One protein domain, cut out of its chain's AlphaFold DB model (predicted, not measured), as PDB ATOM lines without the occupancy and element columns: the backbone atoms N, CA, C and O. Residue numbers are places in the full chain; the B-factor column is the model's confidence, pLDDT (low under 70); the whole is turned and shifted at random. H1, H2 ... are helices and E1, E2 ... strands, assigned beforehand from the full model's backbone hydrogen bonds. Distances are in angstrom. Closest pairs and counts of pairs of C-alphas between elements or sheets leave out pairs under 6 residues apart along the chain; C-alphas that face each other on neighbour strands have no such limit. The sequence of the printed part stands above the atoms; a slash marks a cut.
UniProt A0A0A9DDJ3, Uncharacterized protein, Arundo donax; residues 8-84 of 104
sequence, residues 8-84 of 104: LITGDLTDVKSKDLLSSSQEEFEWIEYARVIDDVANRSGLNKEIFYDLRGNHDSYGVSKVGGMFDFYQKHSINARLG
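Overview. This is residues 8 to 84 of the 104 residues of an uncharacterized protein of Arundo donax (UniProt A0A0A9DDJ3). There is little regular structure: one long helix, H1, and the loop before it, which reaches past the helix's first end at Leu 22, together make the longest axis, the C-alphas of Leu 22 and Gly 46 being the two farthest apart at 40.7 A, while the short strand E1, the small helices H2 and H3 and the long link of residues 55 to 72 lie to one side of H1, where H2 packs on its residues 28 to 35. The printed part has 77 residues, in order H1, E1, H2, H3, and is mostly helix, though named elements hold only 30 residues. It is compact, with a radius of gyration of the C-alphas of 12.7 A, and elongated, spanning 40 by 23 by 19 A.

Arrangement. Residues 8 to 9 pair, parallel, with residues 53 to 54 of E1, residues 52 to 54, which pairs with no named strand. H1, residues 28 to 45, touches H2, residues 73 to 77, with residues 28 to 35 alone; the closest C-alphas, of Ala 35 and His 77, are 5.8 A apart. H2 and H3, residues 79 to 82, touch only at the corner, the closest C-alphas being Gln 75 and Ala 81, 5.3 A. Every O i to N i+4 pair is within hydrogen-bond range in H1 and H2; H3 is too short for one.

Along the chain. H1 runs 25.9 A from C-alpha 28 at (-44.628, -47.605, 35.193); H3 ends at C-alpha 82, (-40.455, -34.466, 28.436).

Size, cuts and confidence. The printed part has no cut; E1 to H2 is a long link, and residues 17 to 24 are under pLDDT 70.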
ATOM      1  N   LEU A   8     -54.689 -27.663  30.181       95.50
ATOM      2  CA  LEU A   8     -54.134 -27.806  31.525       95.50
ATOM      3  C   LEU A   8     -54.729 -29.038  32.211       95.50
ATOM      4  O   LEU A   8     -55.939 -29.109  32.421       95.50
ATOM      5  N   ILE A   9     -53.866 -29.985  32.570       95.88
ATOM      6  CA  ILE A   9     -54.200 -31.231  33.262       95.88
ATOM      7  C   ILE A   9     -53.663 -31.102  34.688       95.88
ATOM      8  O   ILE A   9     -52.476 -30.862  34.890       95.88
ATOM      9  N   THR A  10     -54.532 -31.172  35.690       93.81
ATOM     10  CA  THR A  10     -54.242 -30.617  37.028       93.81
ATOM     11  C   THR A  10     -53.822 -31.648  38.079       93.81
ATOM     12  O   THR A  10     -53.890 -31.358  39.270       93.81
ATOM     13  N   GLY A  11     -53.316 -32.804  37.648       93.50
ATOM     14  CA  GLY A  11     -52.839 -33.867  38.532       93.50
ATOM     15  C   GLY A  11     -53.664 -35.137  38.447       93.50
ATOM     16  O   GLY A  11     -54.605 -35.220  37.660       93.50
ATOM     17  N   ASP A  12     -53.246 -36.110  39.253       92.06
ATOM     18  CA  ASP A  12     -53.789 -37.465  39.326       92.06
ATOM     19  C   ASP A  12     -53.865 -38.080  37.926       92.06
ATOM     20  O   ASP A  12     -54.901 -38.532  37.439       92.06
ATOM     21  N   LEU A  13     -52.710 -38.030  37.259       93.56
ATOM     22  CA  LEU A  13     -52.500 -38.531  35.905       93.56
ATOM     23  C   LEU A  13     -52.561 -40.062  35.864       93.56
ATOM     24  O   LEU A  13     -52.834 -40.645  34.814       93.56
ATOM     25  N   THR A  14     -52.299 -40.699  37.006       90.62
ATOM     26  CA  THR A  14     -52.344 -42.148  37.212       90.62
ATOM     27  C   THR A  14     -53.189 -42.501  38.440       90.62
ATOM     28  O   THR A  14     -53.275 -41.717  39.384       90.62
ATOM     29  N   ASP A  15     -53.830 -43.675  38.435       82.56
ATOM     30  CA  ASP A  15     -54.715 -44.124  39.527       82.56
ATOM     31  C   ASP A  15     -53.898 -44.678  40.710       82.56
ATOM     32  O   ASP A  15     -54.313 -44.579  41.866       82.56
ATOM     33  N   VAL A  16     -52.688 -45.199  40.444       72.19
ATOM     34  CA  VAL A  16     -51.782 -45.774  41.458       72.19
ATOM     35  C   VAL A  16     -52.456 -46.914  42.218       72.19
ATOM     36  O   VAL A  16     -52.589 -46.923  43.447       72.19
ATOM     37  N   LYS A  17     -52.872 -47.927  41.459       67.75
ATOM     38  CA  LYS A  17     -53.308 -49.208  42.010       67.75
ATOM     39  C   LYS A  17     -52.212 -50.240  41.815       67.75
ATOM     40  O   LYS A  17     -51.874 -50.565  40.680       67.75
ATOM     41  N   SER A  18     -51.683 -50.792  42.911       62.88
ATOM     42  CA  SER A  18     -50.854 -51.988  42.771       62.88
ATOM     43  C   SER A  18     -51.727 -53.159  42.329       62.88
ATOM     44  O   SER A  18     -52.912 -53.250  42.672       62.88
ATOM     45  N   LYS A  19     -51.134 -54.070  41.555       60.72
ATOM     46  CA  LYS A  19     -51.804 -55.276  41.041       60.72
ATOM     47  C   LYS A  19     -52.387 -56.153  42.143       60.72
ATOM     48  O   LYS A  19     -53.329 -56.905  41.905       60.72
ATOM     49  N   ASP A  20     -51.848 -56.013  43.344       62.41
ATOM     50  CA  ASP A  20     -52.202 -56.817  44.498       62.41
ATOM     51  C   ASP A  20     -53.390 -56.198  45.252       62.41
ATOM     52  O   ASP A  20     -53.894 -56.814  46.183       62.41
ATOM     53  N   LEU A  21     -53.829 -54.981  44.878       61.81
ATOM     54  CA  LEU A  21     -54.871 -54.159  45.523       61.81
ATOM     55  C   LEU A  21     -54.626 -53.862  47.017       61.81
ATOM     56  O   LEU A  21     -55.471 -53.269  47.684       61.81
ATOM     57  N   LEU A  22     -53.470 -54.267  47.544       58.12
ATOM     58  CA  LEU A  22     -53.097 -54.192  48.956       58.12
ATOM     59  C   LEU A  22     -52.126 -53.040  49.249       58.12
ATOM     60  O   LEU A  22     -51.878 -52.730  50.413       58.12
ATOM     61  N   SER A  23     -51.576 -52.399  48.214       61.53
ATOM     62  CA  SER A  23     -50.648 -51.274  48.334       61.53
ATOM     63  C   SER A  23     -50.899 -50.217  47.254       61.53
ATOM     64  O   SER A  23     -51.324 -50.520  46.142       61.53
ATOM     65  N   SER A  24     -50.630 -48.954  47.583       65.88
ATOM     66  CA  SER A  24     -50.644 -47.847  46.621       65.88
ATOM     67  C   SER A  24     -49.208 -47.570  46.180       65.88
ATOM     68  O   SER A  24     -48.465 -46.863  46.860       65.88
ATOM     69  N   SER A  25     -48.793 -48.176  45.068       70.62
ATOM     70  CA  SER A  25     -47.507 -47.916  44.410       70.62
ATOM     71  C   SER A  25     -47.729 -47.547  42.951       70.62
ATOM     72  O   SER A  25     -48.672 -48.028  42.328       70.62
ATOM     73  N   GLN A  26     -46.857 -46.702  42.404       77.94
ATOM     74  CA  GLN A  26     -46.911 -46.375  40.983       77.94
ATOM     75  C   GLN A  26     -46.536 -47.582  40.129       77.94
ATOM     76  O   GLN A  26     -45.542 -48.259  40.397       77.94
ATOM     77  N   GLU A  27     -47.294 -47.782  39.058       85.19
ATOM     78  CA  GLU A  27     -46.997 -48.754  38.015       85.19
ATOM     79  C   GLU A  27     -46.488 -48.003  36.778       85.19
ATOM     80  O   GLU A  27     -47.196 -47.187  36.192       85.19
ATOM     81  N   GLU A  28     -45.254 -48.282  36.346       89.06
ATOM     82  CA  GLU A  28     -44.628 -47.605  35.193       89.06
ATOM     83  C   GLU A  28     -45.462 -47.738  33.905       89.06
ATOM     84  O   GLU A  28     -45.459 -46.852  33.054       89.06
ATOM     85  N   PHE A  29     -46.232 -48.823  33.776       91.19
ATOM     86  CA  PHE A  29     -47.129 -49.026  32.642       91.19
ATOM     87  C   PHE A  29     -48.200 -47.931  32.523       91.19
ATOM     88  O   PHE A  29     -48.463 -47.487  31.406       91.19
ATOM     89  N   GLU A  30     -48.781 -47.458  33.633       92.44
ATOM     90  CA  GLU A  30     -49.778 -46.374  33.599       92.44
ATOM     91  C   GLU A  30     -49.158 -45.084  33.052       92.44
ATOM     92  O   GLU A  30     -49.766 -44.389  32.243       92.44
ATOM     93  N   TRP A  31     -47.903 -44.811  33.411       93.94
ATOM     94  CA  TRP A  31     -47.157 -43.653  32.926       93.94
ATOM     95  C   TRP A  31     -46.773 -43.748  31.449       93.94
ATOM     96  O   TRP A  31     -46.855 -42.756  30.718       93.94
ATOM     97  N   ILE A  32     -46.371 -44.938  30.990       95.69
ATOM     98  CA  ILE A  32     -46.132 -45.204  29.566       95.69
ATOM     99  C   ILE A  32     -47.424 -44.989  28.774       95.69
ATOM    100  O   ILE A  32     -47.390 -44.376  27.705       95.69
ATOM    101  N   GLU A  33     -48.553 -45.472  29.291       96.19
ATOM    102  CA  GLU A  33     -49.844 -45.332  28.626       96.19
ATOM    103  C   GLU A  33     -50.325 -43.879  28.615       96.19
ATOM    104  O   GLU A  33     -50.690 -43.371  27.558       96.19
ATOM    105  N   TYR A  34     -50.207 -43.161  29.734       96.62
ATOM    106  CA  TYR A  34     -50.473 -41.724  29.795       96.62
ATOM    107  C   TYR A  34     -49.675 -40.953  28.731       96.62
ATOM    108  O   TYR A  34     -50.244 -40.192  27.945       96.62
ATOM    109  N   ALA A  35     -48.362 -41.194  28.633       97.19
ATOM    110  CA  ALA A  35     -47.511 -40.526  27.649       97.19
ATOM    111  C   ALA A  35     -47.939 -40.818  26.198       97.19
ATOM    112  O   ALA A  35     -47.911 -39.911  25.358       97.19
ATOM    113  N   ARG A  36     -48.361 -42.057  25.906       97.88
ATOM    114  CA  ARG A  36     -48.901 -42.448  24.594       97.88
ATOM    115  C   ARG A  36     -50.218 -41.752  24.288       97.88
ATOM    116  O   ARG A  36     -50.374 -41.253  23.178       97.88
ATOM    117  N   VAL A  37     -51.138 -41.688  25.251       97.50
ATOM    118  CA  VAL A  37     -52.435 -41.017  25.090       97.50
ATOM    119  C   VAL A  37     -52.239 -39.532  24.800       97.50
ATOM    120  O   VAL A  37     -52.861 -39.010  23.879       97.50
ATOM    121  N   ILE A  38     -51.336 -38.852  25.511       97.38
ATOM    122  CA  ILE A  38     -51.012 -37.445  25.237       97.38
ATOM    123  C   ILE A  38     -50.475 -37.259  23.812       97.38
ATOM    124  O   ILE A  38     -50.893 -36.340  23.102       97.38
ATOM    125  N   ASP A  39     -49.576 -38.141  23.368       97.38
ATOM    126  CA  ASP A  39     -49.029 -38.088  22.013       97.38
ATOM    127  C   ASP A  39     -50.109 -38.341  20.949       97.38
ATOM    128  O   ASP A  39     -50.168 -37.623  19.950       97.38
ATOM    129  N   ASP A  40     -50.982 -39.322  21.170       97.94
ATOM    130  CA  ASP A  40     -52.092 -39.665  20.280       97.94
ATOM    131  C   ASP A  40     -53.125 -38.534  20.189       97.94
ATOM    132  O   ASP A  40     -53.527 -38.150  19.089       97.94
ATOM    133  N   VAL A  41     -53.490 -37.925  21.323       95.81
ATOM    134  CA  VAL A  41     -54.394 -36.768  21.373       95.81
ATOM    135  C   VAL A  41     -53.806 -35.595  20.597       95.81
ATOM    136  O   VAL A  41     -54.502 -35.029  19.752       95.81
ATOM    137  N   ALA A  42     -52.538 -35.240  20.827       95.38
ATOM    138  CA  ALA A  42     -51.882 -34.154  20.098       95.38
ATOM    139  C   ALA A  42     -51.853 -34.426  18.583       95.38
ATOM    140  O   ALA A  42     -52.239 -33.568  17.789       95.38
ATOM    141  N   ASN A  43     -51.496 -35.647  18.179       96.06
ATOM    142  CA  ASN A  43     -51.415 -36.031  16.769       96.06
ATOM    143  C   ASN A  43     -52.785 -36.020  16.072       96.06
ATOM    144  O   ASN A  43     -52.915 -35.463  14.984       96.06
ATOM    145  N   ARG A  44     -53.819 -36.615  16.683       96.19
ATOM    146  CA  ARG A  44     -55.165 -36.705  16.088       96.19
ATOM    147  C   ARG A  44     -55.885 -35.363  16.043       96.19
ATOM    148  O   ARG A  44     -56.665 -35.124  15.126       96.19
ATOM    149  N   SER A  45     -55.652 -34.509  17.037       95.25
ATOM    150  CA  SER A  45     -56.249 -33.168  17.093       95.25
ATOM    151  C   SER A  45     -55.508 -32.138  16.237       95.25
ATOM    152  O   SER A  45     -56.085 -31.103  15.916       95.25
ATOM    153  N   GLY A  46     -54.248 -32.405  15.871       95.94
ATOM    154  CA  GLY A  46     -53.373 -31.433  15.215       95.94
ATOM    155  C   GLY A  46     -52.897 -30.311  16.146       95.94
ATOM    156  O   GLY A  46     -52.376 -29.304  15.670       95.94
ATOM    157  N   LEU A  47     -53.087 -30.458  17.461       96.38
ATOM    158  CA  LEU A  47     -52.657 -29.476  18.450       96.38
ATOM    159  C   LEU A  47     -51.154 -29.592  18.709       96.38
ATOM    160  O   LEU A  47     -50.607 -30.685  18.860       96.38
ATOM    161  N   ASN A  48     -50.484 -28.446  18.815       96.44
ATOM    162  CA  ASN A  48     -49.078 -28.407  19.199       96.44
ATOM    163  C   ASN A  48     -48.924 -28.900  20.649       96.44
ATOM    164  O   ASN A  48     -49.548 -28.355  21.556       96.44
ATOM    165  N   LYS A  49     -48.052 -29.887  20.887       96.31
ATOM    166  CA  LYS A  49     -47.741 -30.420  22.227       96.31
ATOM    167  C   LYS A  49     -47.319 -29.339  23.226       96.31
ATOM    168  O   LYS A  49     -47.540 -29.491  24.420       96.31
ATOM    169  N   GLU A  50     -46.769 -28.225  22.754       96.12
ATOM    170  CA  GLU A  50     -46.361 -27.106  23.602       96.12
ATOM    171  C   GLU A  50     -47.525 -26.436  24.350       96.12
ATOM    172  O   GLU A  50     -47.281 -25.796  25.373       96.12
ATOM    173  N   ILE A  51     -48.776 -26.597  23.901       96.12
ATOM    174  CA  ILE A  51     -49.945 -26.038  24.603       96.12
ATOM    175  C   ILE A  51     -50.424 -26.921  25.759       96.12
ATOM    176  O   ILE A  51     -51.313 -26.511  26.502       96.12
ATOM    177  N   PHE A  52     -49.884 -28.132  25.901       96.88
ATOM    178  CA  PHE A  52     -50.252 -29.054  26.966       96.88
ATOM    179  C   PHE A  52     -49.348 -28.832  28.173       96.88
ATOM    180  O   PHE A  52     -48.123 -28.798  28.051       96.88
ATOM    181  N   TYR A  53     -49.969 -28.692  29.337       96.50
ATOM    182  CA  TYR A  53     -49.305 -28.598  30.628       96.50
ATOM    183  C   TYR A  53     -49.965 -29.586  31.578       96.50
ATOM    184  O   TYR A  53     -51.184 -29.556  31.746       96.50
ATOM    185  N   ASP A  54     -49.163 -30.429  32.215       95.94
ATOM    186  CA  ASP A  54     -49.605 -31.324  33.275       95.94
ATOM    187  C   ASP A  54     -48.971 -30.963  34.617       95.94
ATOM    188  O   ASP A  54     -47.833 -30.504  34.702       95.94
ATOM    189  N   LEU A  55     -49.744 -31.105  35.682       93.94
ATOM    190  CA  LEU A  55     -49.291 -30.898  37.048       93.94
ATOM    191  C   LEU A  55     -49.243 -32.240  37.762       93.94
ATOM    192  O   LEU A  55     -49.940 -33.177  37.385       93.94
ATOM    193  N   ARG A  56     -48.405 -32.335  38.794       91.50
ATOM    194  CA  ARG A  56     -48.335 -33.524  39.641       91.50
ATOM    195  C   ARG A  56     -49.476 -33.485  40.656       91.50
ATOM    196  O   ARG A  56     -49.569 -32.517  41.410       91.50
ATOM    197  N   GLY A  57     -50.300 -34.527  40.691       91.19
ATOM    198  CA  GLY A  57     -51.292 -34.742  41.743       91.19
ATOM    199  C   GLY A  57     -50.747 -35.535  42.929       91.19
ATOM    200  O   GLY A  57     -49.557 -35.868  43.008       91.19
ATOM    201  N   ASN A  58     -51.627 -35.845  43.882       88.88
ATOM    202  CA  ASN A  58     -51.243 -36.641  45.042       88.88
ATOM    203  C   ASN A  58     -51.048 -38.113  44.667       88.88
ATOM    204  O   ASN A  58     -50.115 -38.728  45.189       88.88
ATOM    205  N   HIS A  59     -51.850 -38.654  43.741       87.56
ATOM    206  CA  HIS A  59     -51.674 -40.029  43.275       87.56
ATOM    207  C   HIS A  59     -50.317 -40.204  42.589       87.56
ATOM    208  O   HIS A  59     -49.548 -41.093  42.944       87.56
ATOM    209  N   ASP A  60     -49.918 -39.237  41.770       88.31
ATOM    210  CA  ASP A  60     -48.648 -39.224  41.032       88.31
ATOM    211  C   ASP A  60     -47.377 -39.155  41.910       88.31
ATOM    212  O   ASP A  60     -46.250 -39.149  41.402       88.31
ATOM    213  N   SER A  61     -47.535 -39.059  43.233       87.25
ATOM    214  CA  SER A  61     -46.445 -38.955  44.211       87.25
ATOM    215  C   SER A  61     -46.283 -40.200  45.090       87.25
ATOM    216  O   SER A  61     -45.287 -40.311  45.811       87.25
ATOM    217  N   TYR A  62     -47.208 -41.164  45.041       83.31
ATOM    218  CA  TYR A  62     -47.114 -42.372  45.866       83.31
ATOM    219  C   TYR A  62     -45.893 -43.222  45.498       83.31
ATOM    220  O   TYR A  62     -45.578 -43.409  44.327       83.31
ATOM    221  N   GLY A  63     -45.178 -43.739  46.500       75.69
ATOM    222  CA  GLY A  63     -43.978 -44.560  46.287       75.69
ATOM    223  C   GLY A  63     -42.733 -43.796  45.804       75.69
ATOM    224  O   GLY A  63     -41.676 -44.406  45.638       75.69
ATOM    225  N   VAL A  64     -42.802 -42.469  45.630       81.31
ATOM    226  CA  VAL A  64     -41.645 -41.639  45.254       81.31
ATOM    227  C   VAL A  64     -40.866 -41.245  46.505       81.31
ATOM    228  O   VAL A  64     -41.185 -40.270  47.179       81.31
ATOM    229  N   SER A  65     -39.800 -41.982  46.813       80.56
ATOM    230  CA  SER A  65     -38.924 -41.673  47.955       80.56
ATOM    231  C   SER A  65     -38.085 -40.403  47.758       80.56
ATOM    232  O   SER A  65     -37.675 -39.770  48.731       80.56
ATOM    233  N   LYS A  66     -37.812 -40.027  46.503       84.81
ATOM    234  CA  LYS A  66     -37.032 -38.843  46.126       84.81
ATOM    235  C   LYS A  66     -37.508 -38.291  44.783       84.81
ATOM    236  O   LYS A  66     -37.563 -39.034  43.805       84.81
ATOM    237  N   VAL A  67     -37.769 -36.983  44.726       84.62
ATOM    238  CA  VAL A  67     -38.089 -36.273  43.475       84.62
ATOM    239  C   VAL A  67     -36.921 -36.386  42.491       84.62
ATOM    240  O   VAL A  67     -35.766 -36.172  42.862       84.62
ATOM    241  N   GLY A  68     -37.222 -36.759  41.247       84.19
ATOM    242  CA  GLY A  68     -36.232 -37.079  40.209       84.19
ATOM    243  C   GLY A  68     -35.478 -38.397  40.442       84.19
ATOM    244  O   GLY A  68     -34.470 -38.659  39.789       84.19
ATOM    245  N   GLY A  69     -35.915 -39.216  41.403       86.75
ATOM    246  CA  GLY A  69     -35.360 -40.540  41.665       86.75
ATOM    247  C   GLY A  69     -35.833 -41.604  40.671       86.75
ATOM    248  O   GLY A  69     -36.611 -41.348  39.756       86.75
ATOM    249  N   MET A  70     -35.393 -42.846  40.885       87.00
ATOM    250  CA  MET A  70     -35.703 -43.975  39.995       87.00
ATOM    251  C   MET A  70     -37.210 -44.240  39.841       87.00
ATOM    252  O   MET A  70     -37.638 -44.651  38.767       87.00
ATOM    253  N   PHE A  71     -38.000 -43.977  40.880       86.62
ATOM    254  CA  PHE A  71     -39.450 -44.194  40.891       86.62
ATOM    255  C   PHE A  71     -40.260 -42.917  40.648       86.62
ATOM    256  O   PHE A  71     -41.479 -42.944  40.740       86.62
ATOM    257  N   ASP A  72     -39.607 -41.792  40.345       91.06
ATOM    258  CA  ASP A  72     -40.310 -40.568  39.964       91.06
ATOM    259  C   ASP A  72     -40.712 -40.642  38.483       91.06
ATOM    260  O   ASP A  72     -40.051 -40.090  37.599       91.06
ATOM    261  N   PHE A  73     -41.782 -41.382  38.204       92.50
ATOM    262  CA  PHE A  73     -42.263 -41.575  36.840       92.50
ATOM    263  C   PHE A  73     -42.898 -40.315  36.256       92.50
ATOM    264  O   PHE A  73     -42.792 -40.097  35.049       92.50
ATOM    265  N   TYR A  74     -43.431 -39.417  37.086       93.38
ATOM    266  CA  TYR A  74     -43.841 -38.094  36.624       93.38
ATOM    267  C   TYR A  74     -42.679 -37.352  35.950       93.38
ATOM    268  O   TYR A  74     -42.836 -36.831  34.846       93.38
ATOM    269  N   GLN A  75     -41.489 -37.320  36.564       92.56
ATOM    270  CA  GLN A  75     -40.308 -36.690  35.951       92.56
ATOM    271  C   GLN A  75     -39.808 -37.411  34.690       92.56
ATOM    272  O   GLN A  75     -39.049 -36.831  33.921       92.56
ATOM    273  N   LYS A  76     -40.225 -38.656  34.451       93.25
ATOM    274  CA  LYS A  76     -39.836 -39.426  33.262       93.25
ATOM    275  C   LYS A  76     -40.844 -39.314  32.115       93.25
ATOM    276  O   LYS A  76     -40.438 -39.265  30.958       93.25
ATOM    277  N   HIS A  77     -42.141 -39.286  32.425       95.44
ATOM    278  CA  HIS A  77     -43.210 -39.499  31.444       95.44
ATOM    279  C   HIS A  77     -44.167 -38.313  31.266       95.44
ATOM    280  O   HIS A  77     -44.808 -38.239  30.215       95.44
ATOM    281  N   SER A  78     -44.252 -37.381  32.228       95.69
ATOM    282  CA  SER A  78     -45.110 -36.192  32.090       95.69
ATOM    283  C   SER A  78     -44.738 -35.372  30.855       95.69
ATOM    284  O   SER A  78     -43.567 -35.315  30.458       95.69
ATOM    285  N   ILE A  79     -45.720 -34.716  30.231       97.00
ATOM    286  CA  ILE A  79     -45.443 -33.868  29.067       97.00
ATOM    287  C   ILE A  79     -44.572 -32.681  29.463       97.00
ATOM    288  O   ILE A  79     -43.651 -32.335  28.721       97.00
ATOM    289  N   ASN A  80     -44.770 -32.116  30.656       95.56
ATOM    290  CA  ASN A  80     -43.908 -31.053  31.144       95.56
ATOM    291  C   ASN A  80     -42.463 -31.528  31.313       95.56
ATOM    292  O   ASN A  80     -41.563 -30.873  30.789       95.56
ATOM    293  N   ALA A  81     -42.206 -32.684  31.933       94.12
ATOM    294  CA  ALA A  81     -40.834 -33.171  32.071       94.12
ATOM    295  C   ALA A  81     -40.185 -33.518  30.719       94.12
ATOM    296  O   ALA A  81     -39.039 -33.140  30.478       94.12
ATOM    297  N   ARG A  82     -40.928 -34.149  29.799       95.50
ATOM    298  CA  ARG A  82     -40.455 -34.466  28.436       95.50
ATOM    299  C   ARG A  82     -40.129 -33.219  27.608       95.50
ATOM    300  O   ARG A  82     -39.259 -33.278  26.745       95.50
ATOM    301  N   LEU A  83     -40.803 -32.099  27.877       96.19
ATOM    302  CA  LEU A  83     -40.521 -30.786  27.286       96.19
ATOM    303  C   LEU A  83     -39.487 -29.968  28.090       96.19
ATOM    304  O   LEU A  83     -39.249 -28.807  27.768       96.19
ATOM    305  N   GLY A  84     -38.884 -30.534  29.141       94.56
ATOM    306  CA  GLY A  84     -37.897 -29.851  29.985       94.56
ATOM    307  C   GLY A  84     -38.480 -28.802  30.943       94.56
ATOM    308  O   GLY A  84     -37.739 -28.007  31.518       94.56
TER     309      GLY A  84